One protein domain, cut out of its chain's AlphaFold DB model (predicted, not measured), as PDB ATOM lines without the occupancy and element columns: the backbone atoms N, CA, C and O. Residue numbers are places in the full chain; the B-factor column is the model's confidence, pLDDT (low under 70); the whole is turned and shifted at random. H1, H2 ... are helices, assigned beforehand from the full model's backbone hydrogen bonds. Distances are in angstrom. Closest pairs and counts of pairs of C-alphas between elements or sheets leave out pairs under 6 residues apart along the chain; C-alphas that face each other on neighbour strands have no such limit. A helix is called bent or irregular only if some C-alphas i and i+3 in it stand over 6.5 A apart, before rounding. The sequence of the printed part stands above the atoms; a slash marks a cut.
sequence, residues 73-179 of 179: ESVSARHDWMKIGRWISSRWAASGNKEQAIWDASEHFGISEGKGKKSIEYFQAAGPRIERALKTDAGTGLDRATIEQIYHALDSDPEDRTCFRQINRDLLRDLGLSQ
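AT A GLANCE: This is residues 73 to 179 of the 179 residues of an uncharacterized protein of Tsuneonella aeria (UniProt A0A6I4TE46). Two long helices, H1 and H3, cross as an X; H2 packs between their arms at one end and H4 at the other, with H5 beyond H4. The 107 printed residues have five named helices, H1 to H5 in order, and no named strand. The domain is all helix and compact, with a radius of gyration of the C-alphas of 15.1 A and spans of 41 by 28 by 21 A.

IN THESE COORDINATES: H1, residues 73 to 95, 32.4 A long, begins at C-alpha 73 (-10.014, 4.589, -3.340). H3, residues 113 to 133, 29.9 A, has a kink of 32 degrees near residue 126 and is only just irregular: C-alphas 125 and 128 are 6.7 A apart. H2 is residues 98 to 109, H4 144 to 155, and H5 164 to 174, ending at C-alpha 174 (-35.701, -5.031, 1.097).

HOW THE PARTS SIT: H1, with residues 80 to 89 alone, touches H3 about perpendicular, 87 degrees; the closest C-alphas, Gly 85 and Ile 120, are 3.8 A apart. H2 touches H1, closest C-alphas Trp 92 and Lys 98, 5.1 A. H4 touches H3 with residues 126 to 133 of H3 alone, closest C-alphas Ile 130 and Glu 148, 6.6 A. H5 touches no helix but is near H3 and H4. Every O i to N i+4 pair is within hydrogen-bond range in H1, H2, H4 and H5; in H3, 15 of 17.

THE WHOLE: The farthest C-alphas, Ser 95 and Cys 163, are 44.5 A apart. The printed part has no cut and no long link; pLDDT is under 70 at residues 137 to 141 and 157 to 179.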
ATOM      1  N   GLU A  73     -10.562   4.770  -1.992       74.31
ATOM      2  CA  GLU A  73     -10.014   4.589  -3.340       74.31
ATOM      3  C   GLU A  73     -10.806   3.532  -4.123       74.31
ATOM      4  O   GLU A  73     -11.103   3.727  -5.302       74.31
ATOM      5  N   SER A  74     -11.210   2.441  -3.468       78.06
ATOM      6  CA  SER A  74     -12.021   1.382  -4.072       78.06
ATOM      7  C   SER A  74     -13.439   1.865  -4.403       78.06
ATOM      8  O   SER A  74     -13.886   1.667  -5.534       78.06
ATOM      9  N   VAL A  75     -14.118   2.570  -3.489       77.00
ATOM     10  CA  VAL A  75     -15.438   3.189  -3.730       77.00
ATOM     11  C   VAL A  75     -15.374   4.186  -4.884       77.00
ATOM     12  O   VAL A  75     -16.188   4.122  -5.807       77.00
ATOM     13  N   SER A  76     -14.373   5.069  -4.882       79.81
ATOM     14  CA  SER A  76     -14.158   6.031  -5.967       79.81
ATOM     15  C   SER A  76     -13.919   5.319  -7.300       79.81
ATOM     16  O   SER A  76     -14.498   5.699  -8.317       79.81
ATOM     17  N   ALA A  77     -13.125   4.244  -7.305       84.56
ATOM     18  CA  ALA A  77     -12.902   3.445  -8.502       84.56
ATOM     19  C   ALA A  77     -14.198   2.793  -9.012       84.56
ATOM     20  O   ALA A  77     -14.390   2.707 -10.224       84.56
ATOM     21  N   ARG A  78     -15.104   2.360  -8.124       87.25
ATOM     22  CA  ARG A  78     -16.409   1.805  -8.521       87.25
ATOM     23  C   ARG A  78     -17.330   2.846  -9.140       87.25
ATOM     24  O   ARG A  78     -17.948   2.548 -10.163       87.25
ATOM     25  N   HIS A  79     -17.365   4.059  -8.590       88.00
ATOM     26  CA  HIS A  79     -18.073   5.179  -9.213       88.00
ATOM     27  C   HIS A  79     -17.549   5.455 -10.629       88.00
ATOM     28  O   HIS A  79     -18.338   5.571 -11.572       88.00
ATOM     29  N   ASP A  80     -16.227   5.489 -10.807       90.75
ATOM     30  CA  ASP A  80     -15.612   5.680 -12.124       90.75
ATOM     31  C   ASP A  80     -15.980   4.557 -13.097       90.75
ATOM     32  O   ASP A  80     -16.378   4.822 -14.232       90.75
ATOM     33  N   TRP A  81     -15.888   3.298 -12.662       94.25
ATOM     34  CA  TRP A  81     -16.255   2.151 -13.494       94.25
ATOM     35  C   TRP A  81     -17.729   2.184 -13.884       94.25
ATOM     36  O   TRP A  81     -18.053   1.918 -15.038       94.25
ATOM     37  N   MET A  82     -18.618   2.559 -12.964       94.06
ATOM     38  CA  MET A  82     -20.049   2.697 -13.234       94.06
ATOM     39  C   MET A  82     -20.320   3.776 -14.289       94.06
ATOM     40  O   MET A  82     -21.066   3.544 -15.243       94.06
ATOM     41  N   LYS A  83     -19.677   4.941 -14.153       94.81
ATOM     42  CA  LYS A  83     -19.789   6.062 -15.098       94.81
ATOM     43  C   LYS A  83     -19.284   5.681 -16.491       94.81
ATOM     44  O   LYS A  83     -19.994   5.884 -17.477       94.81
ATOM     45  N   ILE A  84     -18.080   5.116 -16.571       96.81
ATOM     46  CA  ILE A  84     -17.451   4.699 -17.832       96.81
ATOM     47  C   ILE A  84     -18.263   3.569 -18.474       96.81
ATOM     48  O   ILE A  84     -18.580   3.629 -19.658       96.81
ATOM     49  N   GLY A  85     -18.652   2.559 -17.696       96.56
ATOM     50  CA  GLY A  85     -19.424   1.419 -18.180       96.56
ATOM     51  C   GLY A  85     -20.802   1.816 -18.707       96.56
ATOM     52  O   GLY A  85     -21.200   1.340 -19.769       96.56
ATOM     53  N   ARG A  86     -21.496   2.754 -18.046       96.56
ATOM     54  CA  ARG A  86     -22.753   3.325 -18.558       96.56
ATOM     55  C   ARG A  86     -22.548   3.983 -19.919       96.56
ATOM     56  O   ARG A  86     -23.318   3.727 -20.840       96.56
ATOM     57  N   TRP A  87     -21.498   4.793 -20.053       97.69
ATOM     58  CA  TRP A  87     -21.168   5.461 -21.311       97.69
ATOM     59  C   TRP A  87     -20.851   4.459 -22.431       97.69
ATOM     60  O   TRP A  87     -21.417   4.566 -23.521       97.69
ATOM     61  N   ILE A  88     -20.025   3.442 -22.148       97.38
ATOM     62  CA  ILE A  88     -19.710   2.357 -23.096       97.38
ATOM     63  C   ILE A  88     -20.992   1.637 -23.512       97.38
ATOM     64  O   ILE A  88     -21.200   1.397 -24.698       97.38
ATOM     65  N   SER A  89     -21.879   1.324 -22.564       97.06
ATOM     66  CA  SER A  89     -23.138   0.640 -22.859       97.06
ATOM     67  C   SER A  89     -24.031   1.456 -23.792       97.06
ATOM     68  O   SER A  89     -24.646   0.884 -24.689       97.06
ATOM     69  N   SER A  90     -24.100   2.779 -23.612       96.12
ATOM     70  CA  SER A  90     -24.854   3.659 -24.514       96.12
ATOM     71  C   SER A  90     -24.239   3.710 -25.913       96.12
ATOM     72  O   SER A  90     -24.969   3.669 -26.901       96.12
ATOM     73  N   ARG A  91     -22.905   3.755 -26.021       96.25
ATOM     74  CA  ARG A  91     -22.200   3.725 -27.313       96.25
ATOM     75  C   ARG A  91     -22.375   2.401 -28.036       96.25
ATOM     76  O   ARG A  91     -22.681   2.403 -29.222       96.25
ATOM     77  N   TRP A  92     -22.247   1.293 -27.317       97.06
ATOM     78  CA  TRP A  92     -22.467  -0.039 -27.861       97.06
ATOM     79  C   TRP A  92     -23.904  -0.209 -28.363       97.06
ATOM     80  O   TRP A  92     -24.103  -0.716 -29.462       97.06
ATOM     81  N   ALA A  93     -24.903   0.281 -27.624       95.38
ATOM     82  CA  ALA A  93     -26.291   0.253 -28.083       95.38
ATOM     83  C   ALA A  93     -26.508   1.047 -29.387       95.38
ATOM     84  O   ALA A  93     -27.357   0.672 -30.191       95.38
ATOM     85  N   ALA A  94     -25.740   2.118 -29.611       93.81
ATOM     86  CA  ALA A  94     -25.822   2.930 -30.823       93.81
ATOM     87  C   ALA A  94     -25.046   2.333 -32.013       93.81
ATOM     88  O   ALA A  94     -25.507   2.430 -33.146       93.81
ATOM     89  N   SER A  95     -23.872   1.741 -31.775       93.69
ATOM     90  CA  SER A  95     -22.990   1.224 -32.833       93.69
ATOM     91  C   SER A  95     -23.206  -0.257 -33.158       93.69
ATOM     92  O   SER A  95     -22.772  -0.721 -34.209       93.69
ATOM     93  N   GLY A  96     -23.800  -1.026 -32.242       94.06
ATOM     94  CA  GLY A  96     -23.870  -2.489 -32.303       94.06
ATOM     95  C   GLY A  96     -22.530  -3.202 -32.066       94.06
ATOM     96  O   GLY A  96     -22.501  -4.428 -31.992       94.06
ATOM     97  N   ASN A  97     -21.430  -2.462 -31.899       96.06
ATOM     98  CA  ASN A  97     -20.076  -2.997 -31.770       96.06
ATOM     99  C   ASN A  97     -19.485  -2.648 -30.394       96.06
ATOM    100  O   ASN A  97     -19.245  -1.477 -30.081       96.06
ATOM    101  N   LYS A  98     -19.265  -3.678 -29.567       94.62
ATOM    102  CA  LYS A  98     -18.780  -3.527 -28.190       94.62
ATOM    103  C   LYS A  98     -17.312  -3.109 -28.166       94.62
ATOM    104  O   LYS A  98     -16.946  -2.235 -27.386       94.62
ATOM    105  N   GLU A  99     -16.483  -3.709 -29.008       95.88
ATOM    106  CA  GLU A  99     -15.051  -3.438 -29.107       95.88
ATOM    107  C   GLU A  99     -14.800  -1.984 -29.510       95.88
ATOM    108  O   GLU A  99     -14.019  -1.297 -28.854       95.88
ATOM    109  N   GLN A 100     -15.541  -1.484 -30.504       96.12
ATOM    110  CA  GLN A 100     -15.475  -0.081 -30.911       96.12
ATOM    111  C   GLN A 100     -15.885   0.856 -29.770       96.12
ATOM    112  O   GLN A 100     -15.204   1.839 -29.511       96.12
ATOM    113  N   ALA A 101     -16.958   0.541 -29.039       97.19
ATOM    114  CA  ALA A 101     -17.404   1.365 -27.917       97.19
ATOM    115  C   ALA A 101     -16.381   1.421 -26.764       97.19
ATOM    116  O   ALA A 101     -16.279   2.437 -26.076       97.19
ATOM    117  N   ILE A 102     -15.627   0.338 -26.542       96.38
ATOM    118  CA  ILE A 102     -14.531   0.302 -25.563       96.38
ATOM    119  C   ILE A 102     -13.352   1.143 -26.051       96.38
ATOM    120  O   ILE A 102     -12.805   1.911 -25.264       96.38
ATOM    121  N   TRP A 103     -12.992   1.028 -27.328       96.25
ATOM    122  CA  TRP A 103     -11.941   1.844 -27.928       96.25
ATOM    123  C   TRP A 103     -12.289   3.341 -27.874       96.25
ATOM    124  O   TRP A 103     -11.496   4.143 -27.390       96.25
ATOM    125  N   ASP A 104     -13.527   3.709 -28.220       95.38
ATOM    126  CA  ASP A 104     -14.020   5.087 -28.109       95.38
ATOM    127  C   ASP A 104     -13.944   5.601 -26.658       95.38
ATOM    128  O   ASP A 104     -13.677   6.778 -26.420       95.38
ATOM    129  N   ALA A 105     -14.180   4.733 -25.666       95.62
ATOM    130  CA  ALA A 105     -14.054   5.095 -24.255       95.62
ATOM    131  C   ALA A 105     -12.594   5.282 -23.831       95.62
ATOM    132  O   ALA A 105     -12.313   6.152 -23.005       95.62
ATOM    133  N   SER A 106     -11.673   4.493 -24.386       94.31
ATOM    134  CA  SER A 106     -10.237   4.677 -24.189       94.31
ATOM    135  C   SER A 106      -9.781   6.058 -24.651       94.31
ATOM    136  O   SER A 106      -9.138   6.759 -23.868       94.31
ATOM    137  N   GLU A 107     -10.212   6.491 -25.835       95.69
ATOM    138  CA  GLU A 107      -9.940   7.836 -26.358       95.69
ATOM    139  C   GLU A 107     -10.644   8.927 -25.533       95.69
ATOM    140  O   GLU A 107     -10.038   9.929 -25.158       95.69
ATOM    141  N   HIS A 108     -11.924   8.732 -25.195       95.50
ATOM    142  CA  HIS A 108     -12.729   9.753 -24.520       95.50
ATOM    143  C   HIS A 108     -12.312  10.006 -23.063       95.50
ATOM    144  O   HIS A 108     -12.345  11.147 -22.602       95.50
ATOM    145  N   PHE A 109     -11.947   8.955 -22.325       93.38
ATOM    146  CA  PHE A 109     -11.602   9.042 -20.903       93.38
ATOM    147  C   PHE A 109     -10.093   8.951 -20.628       93.38
ATOM    148  O   PHE A 109      -9.696   9.048 -19.466       93.38
ATOM    149  N   GLY A 110      -9.256   8.736 -21.649       94.88
ATOM    150  CA  GLY A 110      -7.812   8.544 -21.477       94.88
ATOM    151  C   GLY A 110      -7.474   7.297 -20.653       94.88
ATOM    152  O   GLY A 110      -6.597   7.331 -19.790       94.88
ATOM    153  N   ILE A 111      -8.213   6.203 -20.857       94.56
ATOM    154  CA  ILE A 111      -8.067   4.951 -20.099       94.56
ATOM    155  C   ILE A 111      -7.556   3.817 -20.984       94.56
ATOM    156  O   ILE A 111      -7.816   3.776 -22.183       94.56
ATOM    157  N   SER A 112      -6.895   2.826 -20.387       95.75
ATOM    158  CA  SER A 112      -6.555   1.602 -21.116       95.75
ATOM    159  C   SER A 112      -7.809   0.807 -21.495       95.75
ATOM    160  O   SER A 112      -8.800   0.802 -20.756       95.75
ATOM    161  N   GLU A 113      -7.744   0.054 -22.595       92.44
ATOM    162  CA  GLU A 113      -8.835  -0.843 -23.007       92.44
ATOM    163  C   GLU A 113      -9.201  -1.842 -21.904       92.44
ATOM    164  O   GLU A 113     -10.371  -2.161 -21.703       92.44
ATOM    165  N   GLY A 114      -8.206  -2.311 -21.140       93.69
ATOM    166  CA  GLY A 114      -8.424  -3.185 -19.987       93.69
ATOM    167  C   GLY A 114      -9.305  -2.534 -18.914       93.69
ATOM    168  O   GLY A 114     -10.215  -3.178 -18.391       93.69
ATOM    169  N   LYS A 115      -9.102  -1.241 -18.623       93.50
ATOM    170  CA  LYS A 115      -9.976  -0.485 -17.711       93.50
ATOM    171  C   LYS A 115     -11.365  -0.277 -18.322       93.50
ATOM    172  O   LYS A 115     -12.351  -0.369 -17.591       93.50
ATOM    173  N   GLY A 116     -11.459  -0.061 -19.635       95.31
ATOM    174  CA  GLY A 116     -12.733   0.004 -20.361       95.31
ATOM    175  C   GLY A 116     -13.545  -1.292 -20.240       95.31
ATOM    176  O   GLY A 116     -14.695  -1.249 -19.802       95.31
ATOM    177  N   LYS A 117     -12.922  -2.448 -20.513       96.19
ATOM    178  CA  LYS A 117     -13.510  -3.794 -20.344       96.19
ATOM    179  C   LYS A 117     -14.017  -4.017 -18.920       96.19
ATOM    180  O   LYS A 117     -15.189  -4.326 -18.725       96.19
ATOM    181  N   LYS A 118     -13.169  -3.741 -17.926       95.31
ATOM    182  CA  LYS A 118     -13.539  -3.856 -16.509       95.31
ATOM    183  C   LYS A 118     -14.735  -2.972 -16.144       95.31
ATOM    184  O   LYS A 118     -15.607  -3.386 -15.387       95.31
ATOM    185  N   SER A 119     -14.782  -1.757 -16.688       95.94
ATOM    186  CA  SER A 119     -15.849  -0.795 -16.403       95.94
ATOM    187  C   SER A 119     -17.194  -1.240 -16.976       95.94
ATOM    188  O   SER A 119     -18.203  -1.180 -16.275       95.94
ATOM    189  N   ILE A 120     -17.228  -1.731 -18.223       96.38
ATOM    190  CA  ILE A 120     -18.473  -2.239 -18.817       96.38
ATOM    191  C   ILE A 120     -18.953  -3.517 -18.123       96.38
ATOM    192  O   ILE A 120     -20.142  -3.628 -17.843       96.38
ATOM    193  N   GLU A 121     -18.056  -4.440 -17.773       94.31
ATOM    194  CA  GLU A 121     -18.404  -5.645 -17.005       94.31
ATOM    195  C   GLU A 121     -19.000  -5.286 -15.641       94.31
ATOM    196  O   GLU A 121     -20.050  -5.809 -15.261       94.31
ATOM    197  N   TYR A 122     -18.381  -4.332 -14.936       92.75
ATOM    198  CA  TYR A 122     -18.900  -3.836 -13.666       92.75
ATOM    199  C   TYR A 122     -20.291  -3.217 -13.822       92.75
ATOM    200  O   TYR A 122     -21.204  -3.566 -13.076       92.75
ATOM    201  N   PHE A 123     -20.492  -2.352 -14.820       94.69
ATOM    202  CA  PHE A 123     -21.794  -1.738 -15.089       94.69
ATOM    203  C   PHE A 123     -22.871  -2.771 -15.447       94.69
ATOM    204  O   PHE A 123     -23.992  -2.675 -14.952       94.69
ATOM    205  N   GLN A 124     -22.549  -3.785 -16.255       92.62
ATOM    206  CA  GLN A 124     -23.493  -4.852 -16.607       92.62
ATOM    207  C   GLN A 124     -23.917  -5.686 -15.391       92.62
ATOM    208  O   GLN A 124     -25.060  -6.137 -15.333       92.62
ATOM    209  N   ALA A 125     -23.028  -5.868 -14.411       87.31
ATOM    210  CA  ALA A 125     -23.337  -6.575 -13.172       87.31
ATOM    211  C   ALA A 125     -24.093  -5.699 -12.153       87.31
ATOM    212  O   ALA A 125     -25.085  -6.138 -11.567       87.31
ATOM    213  N   ALA A 126     -23.633  -4.464 -11.934       87.38
ATOM    214  CA  ALA A 126     -24.142  -3.555 -10.908       87.38
ATOM    215  C   ALA A 126     -25.408  -2.799 -11.342       87.38
ATOM    216  O   ALA A 126     -26.343  -2.652 -10.557       87.38
ATOM    217  N   GLY A 127     -25.471  -2.355 -12.601       88.75
ATOM    218  CA  GLY A 127     -26.562  -1.555 -13.162       88.75
ATOM    219  C   GLY A 127     -27.943  -2.156 -12.924       88.75
ATOM    220  O   GLY A 127     -28.754  -1.521 -12.251       88.75
ATOM    221  N   PRO A 128     -28.218  -3.394 -13.374       88.38
ATOM    222  CA  PRO A 128     -29.519  -4.027 -13.174       88.38
ATOM    223  C   PRO A 128     -29.919  -4.180 -11.702       88.38
ATOM    224  O   PRO A 128     -31.108  -4.159 -11.384       88.38
ATOM    225  N   ARG A 129     -28.943  -4.334 -10.799       85.56
ATOM    226  CA  ARG A 129     -29.186  -4.420  -9.354       85.56
ATOM    227  C   ARG A 129     -29.619  -3.060  -8.808       85.56
ATOM    228  O   ARG A 129     -30.667  -2.973  -8.179       85.56
ATOM    229  N   ILE A 130     -28.887  -1.998  -9.138       85.44
ATOM    230  CA  ILE A 130     -29.229  -0.616  -8.762       85.44
ATOM    231  C   ILE A 130     -30.599  -0.201  -9.329       85.44
ATOM    232  O   ILE A 130     -31.404   0.386  -8.612       85.44
ATOM    233  N   GLU A 131     -30.915  -0.564 -10.580       87.75
ATOM    234  CA  GLU A 131     -32.248  -0.325 -11.165       87.75
ATOM    235  C   GLU A 131     -33.368  -1.035 -10.408       87.75
ATOM    236  O   GLU A 131     -34.487  -0.532 -10.336       87.75
ATOM    237  N   ARG A 132     -33.095  -2.237  -9.890       84.06
ATOM    238  CA  ARG A 132     -34.070  -2.991  -9.107       84.06
ATOM    239  C   ARG A 132     -34.292  -2.336  -7.751       84.06
ATOM    240  O   ARG A 132     -35.444  -2.143  -7.385       84.06
ATOM    241  N   ALA A 133     -33.217  -1.932  -7.076       77.19
ATOM    242  CA  ALA A 133     -33.284  -1.235  -5.795       77.19
ATOM    243  C   ALA A 133     -34.134   0.030  -5.865       77.19
ATOM    244  O   ALA A 133     -35.017   0.211  -5.035       77.19
ATOM    245  N   LEU A 134     -33.962   0.837  -6.915       81.62
ATOM    246  CA  LEU A 134     -34.760   2.046  -7.150       81.62
ATOM    247  C   LEU A 134     -36.274   1.804  -7.265       81.62
ATOM    248  O   LEU A 134     -37.045   2.752  -7.156       81.62
ATOM    249  N   LYS A 135     -36.704   0.565  -7.528       84.19
ATOM    250  CA  LYS A 135     -38.114   0.189  -7.713       84.19
ATOM    251  C   LYS A 135     -38.716  -0.526  -6.503       84.19
ATOM    252  O   LYS A 135     -39.872  -0.926  -6.570       84.19
ATOM    253  N   THR A 136     -37.932  -0.749  -5.452       75.50
ATOM    254  CA  THR A 136     -38.414  -1.363  -4.207       75.50
ATOM    255  C   THR A 136     -38.998  -0.318  -3.271       75.50
ATOM    256  O   THR A 136     -38.591   0.840  -3.342       75.50
ATOM    257  N   ASP A 137     -39.872  -0.739  -2.353       68.88
ATOM    258  CA  ASP A 137     -40.484   0.146  -1.354       68.88
ATOM    259  C   ASP A 137     -39.423   0.905  -0.537       68.88
ATOM    260  O   ASP A 137     -39.542   2.115  -0.347       68.88
ATOM    261  N   ALA A 138     -38.328   0.229  -0.162       62.44
ATOM    262  CA  ALA A 138     -37.181   0.820   0.537       62.44
ATOM    263  C   ALA A 138     -36.338   1.773  -0.337       62.44
ATOM    264  O   ALA A 138     -35.638   2.645   0.180       62.44
ATOM    265  N   GLY A 139     -36.384   1.615  -1.662       68.81
ATOM    266  CA  GLY A 139     -35.730   2.512  -2.614       68.81
ATOM    267  C   GLY A 139     -36.584   3.720  -2.997       68.81
ATOM    268  O   GLY A 139     -36.030   4.754  -3.373       68.81
ATOM    269  N   THR A 140     -37.914   3.630  -2.879       66.62
ATOM    270  CA  THR A 140     -38.852   4.741  -3.106       66.62
ATOM    271  C   THR A 140     -38.644   5.836  -2.062       66.62
ATOM    272  O   THR A 140     -39.207   5.816  -0.976       66.62
ATOM    273  N   GLY A 141     -37.802   6.810  -2.394       68.44
ATOM    274  CA  GLY A 141     -37.425   7.912  -1.500       68.44
ATOM    275  C   GLY A 141     -35.924   8.187  -1.487       68.44
ATOM    276  O   GLY A 141     -35.502   9.271  -1.083       68.44
ATOM    277  N   LEU A 142     -35.123   7.245  -1.991       74.19
ATOM    278  CA  LEU A 142     -33.702   7.434  -2.242       74.19
ATOM    279  C   LEU A 142     -33.484   7.821  -3.705       74.19
ATOM    280  O   LEU A 142     -34.079   7.251  -4.621       74.19
ATOM    281  N   ASP A 143     -32.607   8.796  -3.938       79.69
ATOM    282  CA  ASP A 143     -32.153   9.068  -5.294       79.69
ATOM    283  C   ASP A 143     -31.156   7.996  -5.763       79.69
ATOM    284  O   ASP A 143     -30.551   7.246  -4.988       79.69
ATOM    285  N   ARG A 144     -30.973   7.919  -7.082       85.06
ATOM    286  CA  ARG A 144     -30.027   6.988  -7.704       85.06
ATOM    287  C   ARG A 144     -28.609   7.152  -7.172       85.06
ATOM    288  O   ARG A 144     -27.922   6.148  -7.022       85.06
ATOM    289  N   ALA A 145     -28.176   8.386  -6.926       79.00
ATOM    290  CA  ALA A 145     -26.821   8.661  -6.467       79.00
ATOM    291  C   ALA A 145     -26.563   8.003  -5.105       79.00
ATOM    292  O   ALA A 145     -25.539   7.350  -4.923       79.00
ATOM    293  N   THR A 146     -27.536   8.086  -4.200       75.56
ATOM    294  CA  THR A 146     -27.503   7.459  -2.879       75.56
ATOM    295  C   THR A 146     -27.441   5.937  -2.994       75.56
ATOM    296  O   THR A 146     -26.596   5.305  -2.365       75.56
ATOM    297  N   ILE A 147     -28.278   5.331  -3.843       78.56
ATOM    298  CA  ILE A 147     -28.271   3.873  -4.047       78.56
ATOM    299  C   ILE A 147     -26.959   3.396  -4.691       78.56
ATOM    300  O   ILE A 147     -26.414   2.373  -4.278       78.56
ATOM    301  N   GLU A 148     -26.417   4.130  -5.665       83.69
ATOM    302  CA  GLU A 148     -25.108   3.843  -6.270       83.69
ATOM    303  C   GLU A 148     -23.990   3.899  -5.230       83.69
ATOM    304  O   GLU A 148     -23.187   2.975  -5.135       83.69
ATOM    305  N   GLN A 149     -23.974   4.940  -4.403       76.06
ATOM    306  CA  GLN A 149     -22.981   5.125  -3.349       76.06
ATOM    307  C   GLN A 149     -23.025   3.998  -2.310       76.06
ATOM    308  O   GLN A 149     -21.978   3.461  -1.947       76.06
ATOM    309  N   ILE A 150     -24.225   3.583  -1.885       73.38
ATOM    310  CA  ILE A 150     -24.418   2.427  -0.996       73.38
ATOM    311  C   ILE A 150     -23.900   1.149  -1.667       73.38
ATOM    312  O   ILE A 150     -23.123   0.406  -1.070       73.38
ATOM    313  N   TYR A 151     -24.275   0.909  -2.926       80.88
ATOM    314  CA  TYR A 151     -23.846  -0.278  -3.666       80.88
ATOM    315  C   TYR A 151     -22.320  -0.338  -3.830       80.88
ATOM    316  O   TYR A 151     -21.710  -1.389  -3.638       80.88
ATOM    317  N   HIS A 152     -21.681   0.781  -4.170       81.75
ATOM    318  CA  HIS A 152     -20.235   0.860  -4.350       81.75
ATOM    319  C   HIS A 152     -19.472   0.661  -3.041       81.75
ATOM    320  O   HIS A 152     -18.479  -0.066  -3.040       81.75
ATOM    321  N   ALA A 153     -19.952   1.242  -1.937       70.38
ATOM    322  CA  ALA A 153     -19.411   0.990  -0.603       70.38
ATOM    323  C   ALA A 153     -19.442  -0.508  -0.273       70.38
ATOM    324  O   ALA A 153     -18.422  -1.076   0.111       70.38
ATOM    325  N   LEU A 154     -20.565  -1.175  -0.538       70.19
ATOM    326  CA  LEU A 154     -20.730  -2.606  -0.284       70.19
ATOM    327  C   LEU A 154     -19.843  -3.501  -1.157       70.19
ATOM    328  O   LEU A 154     -19.268  -4.462  -0.659       70.19
ATOM    329  N   ASP A 155     -19.720  -3.198  -2.448       78.12
ATOM    330  CA  ASP A 155     -18.893  -3.981  -3.380       78.12
ATOM    331  C   ASP A 155     -17.383  -3.799  -3.138       78.12
ATOM    332  O   ASP A 155     -16.566  -4.603  -3.586       78.12
ATOM    333  N   SER A 156     -16.999  -2.720  -2.454       71.31
ATOM    334  CA  SER A 156     -15.604  -2.355  -2.203       71.31
ATOM    335  C   SER A 156     -14.992  -2.968  -0.938       71.31
ATOM    336  O   SER A 156     -13.782  -2.819  -0.742       71.31
ATOM    337  N   ASP A 157     -15.786  -3.636  -0.096       67.31
ATOM    338  CA  ASP A 157     -15.337  -4.220   1.173       67.31
ATOM    339  C   ASP A 157     -14.720  -5.627   0.953       67.31
ATOM    340  O   ASP A 157     -15.437  -6.539   0.524       67.31
ATOM    341  N   PRO A 158     -13.397  -5.833   1.161       49.25
ATOM    342  CA  PRO A 158     -12.706  -7.032   0.681       49.25
ATOM    343  C   PRO A 158     -12.896  -8.306   1.520       49.25
ATOM    344  O   PRO A 158     -12.669  -9.385   0.983       49.25
ATOM    345  N   GLU A 159     -13.302  -8.242   2.791       46.62
ATOM    346  CA  GLU A 159     -13.449  -9.439   3.636       46.62
ATOM    347  C   GLU A 159     -14.525  -9.254   4.714       46.62
ATOM    348  O   GLU A 159     -14.431  -8.363   5.548       46.62
ATOM    349  N   ASP A 160     -15.529 -10.135   4.692       44.75
ATOM    350  CA  ASP A 160     -16.149 -10.830   5.835       44.75
ATOM    351  C   ASP A 160     -16.237 -10.153   7.228       44.75
ATOM    352  O   ASP A 160     -16.239 -10.830   8.255       44.75
ATOM    353  N   ARG A 161     -16.431  -8.833   7.309       44.50
ATOM    354  CA  ARG A 161     -16.887  -8.165   8.539       44.50
ATOM    355  C   ARG A 161     -18.390  -8.387   8.678       44.50
ATOM    356  O   ARG A 161     -19.240  -7.602   8.250       44.50
ATOM    357  N   THR A 162     -18.691  -9.542   9.255       45.44
ATOM    358  CA  THR A 162     -19.975 -10.225   9.487       45.44
ATOM    359  C   THR A 162     -21.137  -9.368  10.007       45.44
ATOM    360  O   THR A 162     -22.278  -9.810   9.930       45.44
ATOM    361  N   CYS A 163     -20.921  -8.123  10.435       41.03
ATOM    362  CA  CYS A 163     -21.998  -7.216  10.837       41.03
ATOM    363  C   CYS A 163     -22.499  -6.299   9.694       41.03
ATOM    364  O   CYS A 163     -23.683  -5.966   9.644       41.03
ATOM    365  N   PHE A 164     -21.641  -5.905   8.738       39.28
ATOM    366  CA  PHE A 164     -22.050  -5.064   7.596       39.28
ATOM    367  C   PHE A 164     -22.877  -5.869   6.588       39.28
ATOM    368  O   PHE A 164     -23.886  -5.369   6.107       39.28
ATOM    369  N   ARG A 165     -22.541  -7.147   6.350       41.56
ATOM    370  CA  ARG A 165     -23.356  -8.061   5.528       41.56
ATOM    371  C   ARG A 165     -24.706  -8.418   6.142       41.56
ATOM    372  O   ARG A 165     -25.595  -8.733   5.372       41.56
ATOM    373  N   GLN A 166     -24.858  -8.412   7.471       40.53
ATOM    374  CA  GLN A 166     -26.096  -8.838   8.140       40.53
ATOM    375  C   GLN A 166     -27.145  -7.713   8.162       40.53
ATOM    376  O   GLN A 166     -28.268  -7.934   7.732       40.53
ATOM    377  N   ILE A 167     -26.761  -6.491   8.553       42.09
ATOM    378  CA  ILE A 167     -27.662  -5.318   8.545       42.09
ATOM    379  C   ILE A 167     -27.928  -4.851   7.111       42.09
ATOM    380  O   ILE A 167     -29.067  -4.556   6.751       42.09
ATOM    381  N   ASN A 168     -26.903  -4.868   6.250       49.06
ATOM    382  CA  ASN A 168     -27.158  -4.687   4.831       49.06
ATOM    383  C   ASN A 168     -27.846  -5.906   4.231       49.06
ATOM    384  O   ASN A 168     -28.421  -5.733   3.188       49.06
ATOM    385  N   ARG A 169     -27.888  -7.110   4.814       48.09
ATOM    386  CA  ARG A 169     -28.688  -8.198   4.220       48.09
ATOM    387  C   ARG A 169     -30.156  -7.849   4.215       48.09
ATOM    388  O   ARG A 169     -30.793  -8.088   3.207       48.09
ATOM    389  N   ASP A 170     -30.664  -7.290   5.305       50.16
ATOM    390  CA  ASP A 170     -32.077  -6.938   5.408       50.16
ATOM    391  C   ASP A 170     -32.377  -5.714   4.540       50.16
ATOM    392  O   ASP A 170     -33.254  -5.791   3.690       50.16
ATOM    393  N   LEU A 171     -31.537  -4.669   4.580       53.53
ATOM    394  CA  LEU A 171     -31.658  -3.535   3.655       53.53
ATOM    395  C   LEU A 171     -31.479  -3.957   2.180       53.53
ATOM    396  O   LEU A 171     -32.184  -3.472   1.309       53.53
ATOM    397  N   LEU A 172     -30.565  -4.878   1.866       54.59
ATOM    398  CA  LEU A 172     -30.333  -5.411   0.517       54.59
ATOM    399  C   LEU A 172     -31.422  -6.394   0.100       54.59
ATOM    400  O   LEU A 172     -31.669  -6.523  -1.092       54.59
ATOM    401  N   ARG A 173     -32.074  -7.088   1.028       59.28
ATOM    402  CA  ARG A 173     -33.233  -7.940   0.757       59.28
ATOM    403  C   ARG A 173     -34.451  -7.073   0.475       59.28
ATOM    404  O   ARG A 173     -35.111  -7.300  -0.535       59.28
ATOM    405  N   ASP A 174     -34.651  -6.033   1.273       55.06
ATOM    406  CA  ASP A 174     -35.701  -5.031   1.097       55.06
ATOM    407  C   ASP A 174     -35.481  -4.210  -0.186       55.06
ATOM    408  O   ASP A 174     -36.437  -3.899  -0.891       55.06
ATOM    409  N   LEU A 175     -34.218  -3.954  -0.563       49.44
ATOM    410  CA  LEU A 175     -33.817  -3.336  -1.835       49.44
ATOM    411  C   LEU A 175     -33.653  -4.345  -3.001       49.44
ATOM    412  O   LEU A 175     -33.331  -3.950  -4.121       49.44
ATOM    413  N   GLY A 176     -33.834  -5.655  -2.794       52.91
ATOM    414  CA  GLY A 176     -33.678  -6.689  -3.837       52.91
ATOM    415  C   GLY A 176     -32.265  -6.830  -4.450       52.91
ATOM    416  O   GLY A 176     -32.108  -7.341  -5.568       52.91
ATOM    417  N   LEU A 177     -31.243  -6.354  -3.740       47.81
ATOM    418  CA  LEU A 177     -29.824  -6.318  -4.096       47.81
ATOM    419  C   LEU A 177     -29.025  -7.554  -3.635       47.81
ATOM    420  O   LEU A 177     -27.934  -7.779  -4.162       47.81
ATOM    421  N   SER A 178     -29.550  -8.373  -2.717       49.94
ATOM    422  CA  SER A 178     -28.993  -9.690  -2.355       49.94
ATOM    423  C   SER A 178     -29.948 -10.823  -2.746       49.94
ATOM    424  O   SER A 178     -31.157 -10.679  -2.570       49.94
ATOM    425  N   GLN A 179     -29.416 -11.941  -3.258       48.56
ATOM    426  CA  GLN A 179     -30.137 -13.225  -3.237       48.56
ATOM    427  C   GLN A 179     -30.022 -13.858  -1.851       48.56
ATOM    428  O   GLN A 179     -28.919 -13.760  -1.263       48.56
TER     429      GLN A 179